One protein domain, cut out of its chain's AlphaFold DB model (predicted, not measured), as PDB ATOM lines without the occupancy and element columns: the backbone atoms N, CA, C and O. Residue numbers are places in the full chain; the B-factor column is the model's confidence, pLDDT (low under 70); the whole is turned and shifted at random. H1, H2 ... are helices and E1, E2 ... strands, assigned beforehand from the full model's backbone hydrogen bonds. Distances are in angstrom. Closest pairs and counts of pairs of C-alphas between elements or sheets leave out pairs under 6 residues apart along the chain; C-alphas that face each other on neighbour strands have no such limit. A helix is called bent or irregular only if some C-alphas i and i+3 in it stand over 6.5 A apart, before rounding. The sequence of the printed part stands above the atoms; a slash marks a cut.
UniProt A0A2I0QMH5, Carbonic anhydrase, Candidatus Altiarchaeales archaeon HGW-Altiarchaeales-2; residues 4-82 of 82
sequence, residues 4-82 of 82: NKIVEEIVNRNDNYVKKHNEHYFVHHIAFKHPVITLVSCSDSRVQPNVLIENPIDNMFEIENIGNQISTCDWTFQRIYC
ATOM      1  N   ASN A   4     210.497 212.947 202.500       93.69
ATOM      2  CA  ASN A   4     209.372 213.663 201.896       93.69
ATOM      3  C   ASN A   4     209.770 215.046 201.358       93.69
ATOM      4  O   ASN A   4     209.297 215.445 200.299       93.69
ATOM      5  N   LYS A   5     210.685 215.750 202.038       95.69
ATOM      6  CA  LYS A   5     211.172 217.063 201.591       95.69
ATOM      7  C   LYS A   5     212.064 216.956 200.353       95.69
ATOM      8  O   LYS A   5     212.056 217.861 199.529       95.69
ATOM      9  N   ILE A   6     212.815 215.858 200.209       95.31
ATOM     10  CA  ILE A   6     213.632 215.596 199.008       95.31
ATOM     11  C   ILE A   6     212.719 215.396 197.798       95.31
ATOM     12  O   ILE A   6     212.932 216.006 196.754       95.31
ATOM     13  N   VAL A   7     211.691 214.558 197.942       95.81
ATOM     14  CA  VAL A   7     210.732 214.291 196.861       95.81
ATOM     15  C   VAL A   7     209.995 215.569 196.463       95.81
ATOM     16  O   VAL A   7     209.886 215.867 195.277       95.81
ATOM     17  N   GLU A   8     209.553 216.357 197.442       97.00
ATOM     18  CA  GLU A   8     208.922 217.657 197.202       97.00
ATOM     19  C   GLU A   8     209.846 218.611 196.426       97.00
ATOM     20  O   GLU A   8     209.415 219.255 195.469       97.00
ATOM     21  N   GLU A   9     211.134 218.672 196.778       96.69
ATOM     22  CA  GLU A   9     212.108 219.483 196.046       96.69
ATOM     23  C   GLU A   9     212.259 219.022 194.587       96.69
ATOM     24  O   GLU A   9     212.266 219.856 193.680       96.69
ATOM     25  N   ILE A  10     212.344 217.709 194.345       96.19
ATOM     26  CA  ILE A  10     212.458 217.143 192.993       96.19
ATOM     27  C   ILE A  10     211.247 217.541 192.141       96.19
ATOM     28  O   ILE A  10     211.422 218.028 191.022       96.19
ATOM     29  N   VAL A  11     210.033 217.398 192.680       97.06
ATOM     30  CA  VAL A  11     208.790 217.770 191.983       97.06
ATOM     31  C   VAL A  11     208.768 219.270 191.680       97.06
ATOM     32  O   VAL A  11     208.574 219.664 190.531       97.06
ATOM     33  N   ASN A  12     209.078 220.115 192.665       97.62
ATOM     34  CA  ASN A  12     209.106 221.568 192.481       97.62
ATOM     35  C   ASN A  12     210.138 222.012 191.430       97.62
ATOM     36  O   ASN A  12     209.896 222.939 190.651       97.62
ATOM     37  N   ARG A  13     211.309 221.364 191.385       96.44
ATOM     38  CA  ARG A  13     212.346 221.649 190.380       96.44
ATOM     39  C   ARG A  13     211.903 221.225 188.983       96.44
ATOM     40  O   ARG A  13     212.134 221.988 188.045       96.44
ATOM     41  N   ASN A  14     211.235 220.080 188.853       96.06
ATOM     42  CA  ASN A  14     210.636 219.645 187.593       96.06
ATOM     43  C   ASN A  14     209.571 220.638 187.103       96.06
ATOM     44  O   ASN A  14     209.630 221.089 185.962       96.06
ATOM     45  N   ASP A  15     208.653 221.063 187.970       97.25
ATOM     46  CA  ASP A  15     207.601 222.015 187.596       97.25
ATOM     47  C   ASP A  15     208.178 223.352 187.124       97.25
ATOM     48  O   ASP A  15     207.712 223.945 186.150       97.25
ATOM     49  N   ASN A  16     209.233 223.828 187.789       97.12
ATOM     50  CA  ASN A  16     209.947 225.029 187.372       97.12
ATOM     51  C   ASN A  16     210.670 224.848 186.034       97.12
ATOM     52  O   ASN A  16     210.747 225.799 185.257       97.12
ATOM     53  N   TYR A  17     211.203 223.657 185.756       94.50
ATOM     54  CA  TYR A  17     211.801 223.341 184.464       94.50
ATOM     55  C   TYR A  17     210.746 223.371 183.352       94.50
ATOM     56  O   TYR A  17     210.950 224.055 182.350       94.50
ATOM     57  N   VAL A  18     209.587 222.739 183.560       94.81
ATOM     58  CA  VAL A  18     208.474 222.752 182.597       94.81
ATOM     59  C   VAL A  18     207.987 224.178 182.337       94.81
ATOM     60  O   VAL A  18     207.876 224.577 181.186       94.81
ATOM     61  N   LYS A  19     207.786 224.995 183.381       95.75
ATOM     62  CA  LYS A  19     207.320 226.393 183.246       95.75
ATOM     63  C   LYS A  19     208.280 227.308 182.481       95.75
ATOM     64  O   LYS A  19     207.847 228.330 181.956       95.75
ATOM     65  N   LYS A  20     209.576 226.987 182.449       95.38
ATOM     66  CA  LYS A  20     210.593 227.761 181.717       95.38
ATOM     67  C   LYS A  20     210.629 227.451 180.219       95.38
ATOM     68  O   LYS A  20     211.241 228.214 179.476       95.38
ATOM     69  N   HIS A  21     209.991 226.368 179.782       93.12
ATOM     70  CA  HIS A  21     209.964 225.940 178.387       93.12
ATOM     71  C   HIS A  21     208.539 226.048 177.837       93.12
ATOM     72  O   HIS A  21     207.560 225.807 178.539       93.12
ATOM     73  N   ASN A  22     208.405 226.446 176.573       91.62
ATOM     74  CA  ASN A  22     207.103 226.501 175.910       91.62
ATOM     75  C   ASN A  22     206.738 225.137 175.303       91.62
ATOM     76  O   ASN A  22     207.560 224.227 175.233       91.62
ATOM     77  N   GLU A  23     205.502 225.000 174.828       89.38
ATOM     78  CA  GLU A  23     205.036 223.771 174.176       89.38
ATOM     79  C   GLU A  23     205.914 223.372 172.977       89.38
ATOM     80  O   GLU A  23     206.263 222.200 172.835       89.38
ATOM     81  N   HIS A  24     206.350 224.344 172.165       88.69
ATOM     82  CA  HIS A  24     207.203 224.092 170.998       88.69
ATOM     83  C   HIS A  24     208.512 223.378 171.355       88.69
ATOM     84  O   HIS A  24     208.938 222.507 170.600       88.69
ATOM     85  N   TYR A  25     209.119 223.693 172.504       89.56
ATOM     86  CA  TYR A  25     210.310 222.995 172.992       89.56
ATOM     87  C   TYR A  25     210.070 221.483 173.114       89.56
ATOM     88  O   TYR A  25     210.851 220.680 172.612       89.56
ATOM     89  N   PHE A  26     208.955 221.086 173.729       90.25
ATOM     90  CA  PHE A  26     208.655 219.677 173.976       90.25
ATOM     91  C   PHE A  26     208.154 218.942 172.733       90.25
ATOM     92  O   PHE A  26     208.470 217.766 172.568       90.25
ATOM     93  N   VAL A  27     207.409 219.608 171.843       89.12
ATOM     94  CA  VAL A  27     206.821 218.980 170.643       89.12
ATOM     95  C   VAL A  27     207.881 218.303 169.772       89.12
ATOM     96  O   VAL A  27     207.671 217.179 169.313       89.12
ATOM     97  N   HIS A  28     209.046 218.931 169.601       83.88
ATOM     98  CA  HIS A  28     210.143 218.349 168.823       83.88
ATOM     99  C   HIS A  28     210.696 217.055 169.432       83.88
ATOM    100  O   HIS A  28     211.156 216.181 168.705       83.88
ATOM    101  N   HIS A  29     210.590 216.896 170.750       86.19
ATOM    102  CA  HIS A  29     211.098 215.744 171.486       86.19
ATOM    103  C   HIS A  29     210.123 214.558 171.556       86.19
ATOM    104  O   HIS A  29     210.537 213.495 172.024       86.19
ATOM    105  N   ILE A  30     208.857 214.728 171.151       85.19
ATOM    106  CA  ILE A  30     207.817 213.684 171.219       85.19
ATOM    107  C   ILE A  30     207.947 212.694 170.060       85.19
ATOM    108  O   ILE A  30     207.819 211.490 170.262       85.19
ATOM    109  N   ALA A  31     208.163 213.200 168.845       81.38
ATOM    110  CA  ALA A  31     208.066 212.387 167.636       81.38
ATOM    111  C   ALA A  31     209.344 211.588 167.351       81.38
ATOM    112  O   ALA A  31     209.270 210.404 167.029       81.38
ATOM    113  N   PHE A  32     210.508 212.230 167.465       79.88
ATOM    114  CA  PHE A  32     211.793 211.640 167.103       79.88
ATOM    115  C   PHE A  32     212.890 212.099 168.058       79.88
ATOM    116  O   PHE A  32     212.779 213.151 168.688       79.88
ATOM    117  N   LYS A  33     213.940 211.280 168.156       82.44
ATOM    118  CA  LYS A  33     215.181 211.612 168.854       82.44
ATOM    119  C   LYS A  33     216.335 211.636 167.861       82.44
ATOM    120  O   LYS A  33     216.405 210.735 167.025       82.44
ATOM    121  N   HIS A  34     217.234 212.613 167.970       88.88
ATOM    122  CA  HIS A  34     218.354 212.788 167.029       88.88
ATOM    123  C   HIS A  34     219.727 212.806 167.721       88.88
ATOM    124  O   HIS A  34     220.501 213.748 167.520       88.88
ATOM    125  N   PRO A  35     220.069 211.782 168.528       90.00
ATOM    126  CA  PRO A  35     221.340 211.779 169.227       90.00
ATOM    127  C   PRO A  35     222.496 211.713 168.224       90.00
ATOM    128  O   PRO A  35     222.581 210.800 167.404       90.00
ATOM    129  N   VAL A  36     223.403 212.681 168.316       91.81
ATOM    130  CA  VAL A  36     224.648 212.738 167.532       91.81
ATOM    131  C   VAL A  36     225.830 212.155 168.302       91.81
ATOM    132  O   VAL A  36     226.850 211.806 167.712       91.81
ATOM    133  N   ILE A  37     225.692 212.038 169.625       92.75
ATOM    134  CA  ILE A  37     226.693 211.481 170.531       92.75
ATOM    135  C   ILE A  37     226.084 210.280 171.246       92.75
ATOM    136  O   ILE A  37     224.979 210.361 171.782       92.75
ATOM    137  N   THR A  38     226.836 209.183 171.311       92.69
ATOM    138  CA  THR A  38     226.595 208.140 172.308       92.69
ATOM    139  C   THR A  38     227.652 208.231 173.399       92.69
ATOM    140  O   THR A  38     228.841 208.093 173.113       92.69
ATOM    141  N   LEU A  39     227.226 208.479 174.636       93.44
ATOM    142  CA  LEU A  39     228.095 208.619 175.797       93.44
ATOM    143  C   LEU A  39     227.997 207.381 176.692       93.44
ATOM    144  O   LEU A  39     226.907 206.996 177.103       93.44
ATOM    145  N   VAL A  40     229.150 206.805 177.035       93.56
ATOM    146  CA  VAL A  40     229.281 205.842 178.135       93.56
ATOM    147  C   VAL A  40     229.987 206.553 179.285       93.56
ATOM    148  O   VAL A  40     231.157 206.923 179.157       93.56
ATOM    149  N   SER A  41     229.277 206.780 180.385       94.50
ATOM    150  CA  SER A  41     229.728 207.585 181.528       94.50
ATOM    151  C   SER A  41     229.649 206.794 182.838       94.50
ATOM    152  O   SER A  41     229.027 205.732 182.939       94.50
ATOM    153  N   CYS A  42     230.369 207.276 183.853       94.44
ATOM    154  CA  CYS A  42     230.300 206.696 185.188       94.44
ATOM    155  C   CYS A  42     229.046 207.228 185.893       94.44
ATOM    156  O   CYS A  42     228.835 208.435 185.853       94.44
ATOM    157  N   SER A  43     228.295 206.397 186.625       95.25
ATOM    158  CA  SER A  43     227.121 206.826 187.427       95.25
ATOM    159  C   SER A  43     227.456 207.762 188.612       95.25
ATOM    160  O   SER A  43     226.670 207.918 189.547       95.25
ATOM    161  N   ASP A  44     228.654 208.346 188.629       95.12
ATOM    162  CA  ASP A  44     229.072 209.345 189.599       95.12
ATOM    163  C   ASP A  44     228.315 210.654 189.345       95.12
ATOM    164  O   ASP A  44     228.361 211.228 188.259       95.12
ATOM    165  N   SER A  45     227.652 211.183 190.374       92.44
ATOM    166  CA  SER A  45     226.803 212.372 190.248       92.44
ATOM    167  C   SER A  45     227.545 213.646 189.826       92.44
ATOM    168  O   SER A  45     226.906 214.671 189.595       92.44
ATOM    169  N   ARG A  46     228.883 213.636 189.784       92.94
ATOM    170  CA  ARG A  46     229.713 214.786 189.393       92.94
ATOM    171  C   ARG A  46     229.925 214.898 187.881       92.94
ATOM    172  O   ARG A  46     230.403 215.939 187.441       92.94
ATOM    173  N   VAL A  47     229.586 213.874 187.096       91.81
ATOM    174  CA  VAL A  47     229.820 213.827 185.638       91.81
ATOM    175  C   VAL A  47     228.521 213.812 184.827       91.81
ATOM    176  O   VAL A  47     228.418 213.124 183.821       91.81
ATOM    177  N   GLN A  48     227.531 214.601 185.252       91.25
ATOM    178  CA  GLN A  48     226.254 214.725 184.541       91.25
ATOM    179  C   GLN A  48     226.438 215.316 183.126       91.25
ATOM    180  O   GLN A  48     227.277 216.205 182.953       91.25
ATOM    181  N   PRO A  49     225.610 214.942 182.132       91.69
ATOM    182  CA  PRO A  49     225.728 215.415 180.744       91.69
ATOM    183  C   PRO A  49     225.800 216.932 180.579       91.69
ATOM    184  O   PRO A  49     226.571 217.437 179.766       91.69
ATOM    185  N   ASN A  50     225.034 217.669 181.387       90.69
ATOM    186  CA  ASN A  50     225.000 219.132 181.369       90.69
ATOM    187  C   ASN A  50     226.324 219.785 181.806       90.69
ATOM    188  O   ASN A  50     226.508 220.981 181.599       90.69
ATOM    189  N   VAL A  51     227.237 219.030 182.428       88.88
ATOM    190  CA  VAL A  51     228.606 219.480 182.735       88.88
ATOM    191  C   VAL A  51     229.500 219.389 181.495       88.88
ATOM    192  O   VAL A  51     230.462 220.143 181.375       88.88
ATOM    193  N   LEU A  52     229.193 218.471 180.576       87.31
ATOM    194  CA  LEU A  52     229.999 218.191 179.390       87.31
ATOM    195  C   LEU A  52     229.575 219.047 178.195       87.31
ATOM    196  O   LEU A  52     230.436 219.553 177.478       87.31
ATOM    197  N   ILE A  53     228.263 219.215 177.985       88.88
ATOM    198  CA  ILE A  53     227.711 220.048 176.911       88.88
ATOM    199  C   ILE A  53     226.493 220.849 177.376       88.88
ATOM    200  O   ILE A  53     225.768 220.447 178.282       88.88
ATOM    201  N   GLU A  54     226.240 221.975 176.712       87.12
ATOM    202  CA  GLU A  54     225.187 222.922 177.098       87.12
ATOM    203  C   GLU A  54     223.764 222.357 176.916       87.12
ATOM    204  O   GLU A  54     222.897 222.599 177.751       87.12
ATOM    205  N   ASN A  55     223.530 221.554 175.868       86.81
ATOM    206  CA  ASN A  55     222.203 221.036 175.508       86.81
ATOM    207  C   ASN A  55     222.228 219.523 175.215       86.81
ATOM    208  O   ASN A  55     222.185 219.121 174.049       86.81
ATOM    209  N   PRO A  56     222.294 218.663 176.248       91.44
ATOM    210  CA  PRO A  56     222.369 217.212 176.063       91.44
ATOM    211  C   PRO A  56     221.054 216.565 175.629       91.44
ATOM    212  O   PRO A  56     221.064 215.503 175.010       91.44
ATOM    213  N   ILE A  57     219.922 217.211 175.908       91.12
ATOM    214  CA  ILE A  57     218.599 216.721 175.512       91.12
ATOM    215  C   ILE A  57     218.530 216.641 173.983       91.12
ATOM    216  O   ILE A  57     218.917 217.577 173.293       91.12
ATOM    217  N   ASP A  58     218.041 215.508 173.478       90.12
ATOM    218  CA  ASP A  58     217.949 215.140 172.054       90.12
ATOM    219  C   ASP A  58     219.283 214.878 171.337       90.12
ATOM    220  O   ASP A  58     219.306 214.104 170.389       90.12
ATOM    221  N   ASN A  59     220.395 215.441 171.815       90.56
ATOM    222  CA  ASN A  59     221.710 215.328 171.174       90.56
ATOM    223  C   ASN A  59     222.564 214.163 171.692       90.56
ATOM    224  O   ASN A  59     223.500 213.742 171.006       90.56
ATOM    225  N   MET A  60     222.268 213.642 172.886       93.31
ATOM    226  CA  MET A  60     223.036 212.574 173.526       93.31
ATOM    227  C   MET A  60     222.173 211.363 173.862       93.31
ATOM    228  O   MET A  60     221.110 211.482 174.470       93.31
ATOM    229  N   PHE A  61     222.678 210.186 173.504       92.75
ATOM    230  CA  PHE A  61     222.229 208.905 174.035       92.75
ATOM    231  C   PHE A  61     223.230 208.451 175.100       92.75
ATOM    232  O   PHE A  61     224.416 208.329 174.802       92.75
ATOM    233  N   GLU A  62     222.784 208.246 176.338       92.69
ATOM    234  CA  GLU A  62     223.673 208.000 177.477       92.69
ATOM    235  C   GLU A  62     223.485 206.606 178.081       92.69
ATOM    236  O   GLU A  62     222.362 206.125 178.248       92.69
ATOM    237  N   ILE A  63     224.608 205.979 178.433       92.94
ATOM    238  CA  ILE A  63     224.691 204.740 179.199       92.94
ATOM    239  C   ILE A  63     225.563 205.017 180.426       92.94
ATOM    240  O   ILE A  63     226.776 205.186 180.303       92.94
ATOM    241  N   GLU A  64     224.956 205.021 181.610       93.81
ATOM    242  CA  GLU A  64     225.672 205.201 182.876       93.81
ATOM    243  C   GLU A  64     225.878 203.855 183.577       93.81
ATOM    244  O   GLU A  64     224.924 203.110 183.809       93.81
ATOM    245  N   ASN A  65     227.114 203.543 183.966       93.31
ATOM    246  CA  ASN A  65     227.391 202.404 184.845       93.31
ATOM    247  C   ASN A  65     228.588 202.657 185.773       93.31
ATOM    248  O   ASN A  65     229.282 203.668 185.675       93.31
ATOM    249  N   ILE A  66     228.846 201.741 186.708       93.44
ATOM    250  CA  ILE A  66     229.977 201.869 187.633       93.44
ATOM    251  C   ILE A  66     231.290 201.686 186.868       93.44
ATOM    252  O   ILE A  66     231.598 200.602 186.380       93.44
ATOM    253  N   GLY A  67     232.094 202.750 186.829       93.31
ATOM    254  CA  GLY A  67     233.408 202.726 186.195       93.31
ATOM    255  C   GLY A  67     233.362 202.739 184.671       93.31
ATOM    256  O   GLY A  67     234.341 202.308 184.062       93.31
ATOM    257  N   ASN A  68     232.259 203.223 184.071       92.62
ATOM    258  CA  ASN A  68     232.121 203.484 182.628       92.62
ATOM    259  C   ASN A  68     232.607 202.308 181.757       92.62
ATOM    260  O   ASN A  68     233.327 202.479 180.769       92.62
ATOM    261  N   GLN A  69     232.271 201.098 182.189       91.62
ATOM    262  CA  GLN A  69     232.733 199.854 181.604       91.62
ATOM    263  C   GLN A  69     231.946 199.534 180.340       91.62
ATOM    264  O   GLN A  69     230.736 199.731 180.280       91.62
ATOM    265  N   ILE A  70     232.639 198.971 179.355       90.12
ATOM    266  CA  ILE A  70     232.030 198.368 178.173       90.12
ATOM    267  C   ILE A  70     232.420 196.896 178.204       90.12
ATOM    268  O   ILE A  70     233.600 196.557 178.105       90.12
ATOM    269  N   SER A  71     231.432 196.022 178.374       84.94
ATOM    270  CA  SER A  71     231.629 194.574 178.392       84.94
ATOM    271  C   SER A  71     230.883 193.951 177.224       84.94
ATOM    272  O   SER A  71     229.669 194.091 177.103       84.94
ATOM    273  N   THR A  72     231.607 193.229 176.369       78.44
ATOM    274  CA  THR A  72     231.035 192.556 175.195       78.44
ATOM    275  C   THR A  72     230.107 191.405 175.556       78.44
ATOM    276  O   THR A  72     229.375 190.945 174.691       78.44
ATOM    277  N   CYS A  73     230.121 190.941 176.807       77.31
ATOM    278  CA  CYS A  73     229.228 189.903 177.321       77.31
ATOM    279  C   CYS A  73     228.056 190.481 178.131       77.31
ATOM    280  O   CYS A  73     227.197 189.719 178.574       77.31
ATOM    281  N   ASP A  74     228.028 191.798 178.363       81.44
ATOM    282  CA  ASP A  74     226.898 192.446 179.018       81.44
ATOM    283  C   ASP A  74     225.760 192.603 178.016       81.44
ATOM    284  O   ASP A  74     225.883 193.223 176.954       81.44
ATOM    285  N   TRP A  75     224.630 192.020 178.384       75.50
ATOM    286  CA  TRP A  75     223.441 191.980 177.559       75.50
ATOM    287  C   TRP A  75     222.863 193.375 177.278       75.50
ATOM    288  O   TRP A  75     222.255 193.594 176.231       75.50
ATOM    289  N   THR A  76     223.093 194.330 178.182       78.44
ATOM    290  CA  THR A  76     222.678 195.730 178.030       78.44
ATOM    291  C   THR A  76     223.419 196.393 176.873       78.44
ATOM    292  O   THR A  76     222.791 197.003 176.013       78.44
ATOM    293  N   PHE A  77     224.742 196.219 176.799       81.00
ATOM    294  CA  PHE A  77     225.554 196.766 175.709       81.00
ATOM    295  C   PHE A  77     225.325 196.024 174.395       81.00
ATOM    296  O   PHE A  77     225.202 196.666 173.353       81.00
ATOM    297  N   GLN A  78     225.203 194.694 174.429       76.44
ATOM    298  CA  GLN A  78     224.921 193.918 173.221       76.44
ATOM    299  C   GLN A  78     223.619 194.356 172.549       76.44
ATOM    300  O   GLN A  78     223.611 194.552 171.347       76.44
ATOM    301  N   ARG A  79     222.532 194.583 173.298       71.69
ATOM    302  CA  ARG A  79     221.255 195.015 172.701       71.69
ATOM    303  C   ARG A  79     221.267 196.407 172.079       71.69
ATOM    304  O   ARG A  79     220.390 196.711 171.276       71.69
ATOM    305  N   ILE A  80     222.179 197.266 172.518       73.00
ATOM    306  CA  ILE A  80     222.286 198.633 172.007       73.00
ATOM    307  C   ILE A  80     223.140 198.661 170.732       73.00
ATOM    308  O   ILE A  80     222.848 199.443 169.831       73.00
ATOM    309  N   TYR A  81     224.174 197.816 170.646       66.88
ATOM    310  CA  TYR A  81     225.201 197.899 169.597       66.88
ATOM    311  C   TYR A  81     225.307 196.683 168.659       66.88
ATOM    312  O   TYR A  81     226.080 196.749 167.701       66.88
ATOM    313  N   CYS A  82     224.591 195.584 168.907       51.53
ATOM    314  CA  CYS A  82     224.562 194.382 168.062       51.53
ATOM    315  C   CYS A  82     223.138 194.077 167.591       51.53
ATOM    316  O   CYS A  82     223.010 193.677 166.413       51.53
TER     317      CYS A  82
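Overview. This is residues 4 to 82 of the 82 residues of the protein "Carbonic anhydrase" of Candidatus Altiarchaeales archaeon HGW-Altiarchaeales-2 (UniProt A0A2I0QMH5). Two parallel strands, E1 and E2, lie side by side as a small ribbon in the middle of a loose, open model. Helices H1 and H2 make an L-shaped arm toward one end of the longest axis, H4 lies toward the other end, and the short helix H3 lies in the crossover between the strands. The printed part has 79 residues, with four named helices and two named strands in the order H1, H2, E1, H3, E2, H4; the class is mixed, helices and strands. The sheet has the order E1, E2 and is parallel. The whole is loose, with a radius of gyration of the C-alphas of 15.7 A and spans of 42 by 33 by 22 A.

Along the chain. Start at the sheet: find C-alpha 37 at (226.693, 211.481, 170.531), where E1, residues 37 to 42, begins its 15.8 A. E2, residues 60 to 65, is also 15.8 A long. Between them look for H3, residues 49 to 52. Go back to C-alpha 4 at (209.372, 213.663, 201.896), where H1, residues 4 to 20, begins and runs 24.6 A. H2, residues 23 to 31, follows and is 13.5 A long; it is neither bent nor irregular, but only just: C-alphas 28 and 31 are 6.4 A apart. H4, residues 75 to 81, is 10.1 A long and ends at C-alpha 81, at (225.201, 197.899, 169.597).

Arrangement. E1 and E2 are parallel neighbours, with 22 degrees between their directions. C-alphas 39 and 62, which face each other, are 4.8 A apart. Look for N 39 and O 61 at 2.8 A and N 63 and O 39 at 2.8 A, both within hydrogen-bond range. E1, H3 and E2 form a strand-helix-strand unit, two parallel strands with a helix between them in the chain, and its crossover is right-handed. No helix touches another. H1 and H2 are apart, though a tight link of 2 residues joins them; another tight link, of 5 residues, leads from H2 to E1. H4 is apart from E1, for instance, and from H2. Every O i to N i+4 pair is within hydrogen-bond range in H1, 2 of 3 in H4, and 2 of 5 in H2, where 3 of 6 O i to N i+3 pairs are; H3 is too short for an O i to N i+4 pair.

Size, cuts and confidence. The farthest C-alphas, those of Lys 19 and Cys 73, are 43.0 A apart. Residues 4 to 17, which belong to H1, stand free, as do residues 19 to 25 and 50 to 55. The printed part has no cut, and no link is long. The mean pLDDT of the printed part is 89.3; residues 81 to 82 are under 70.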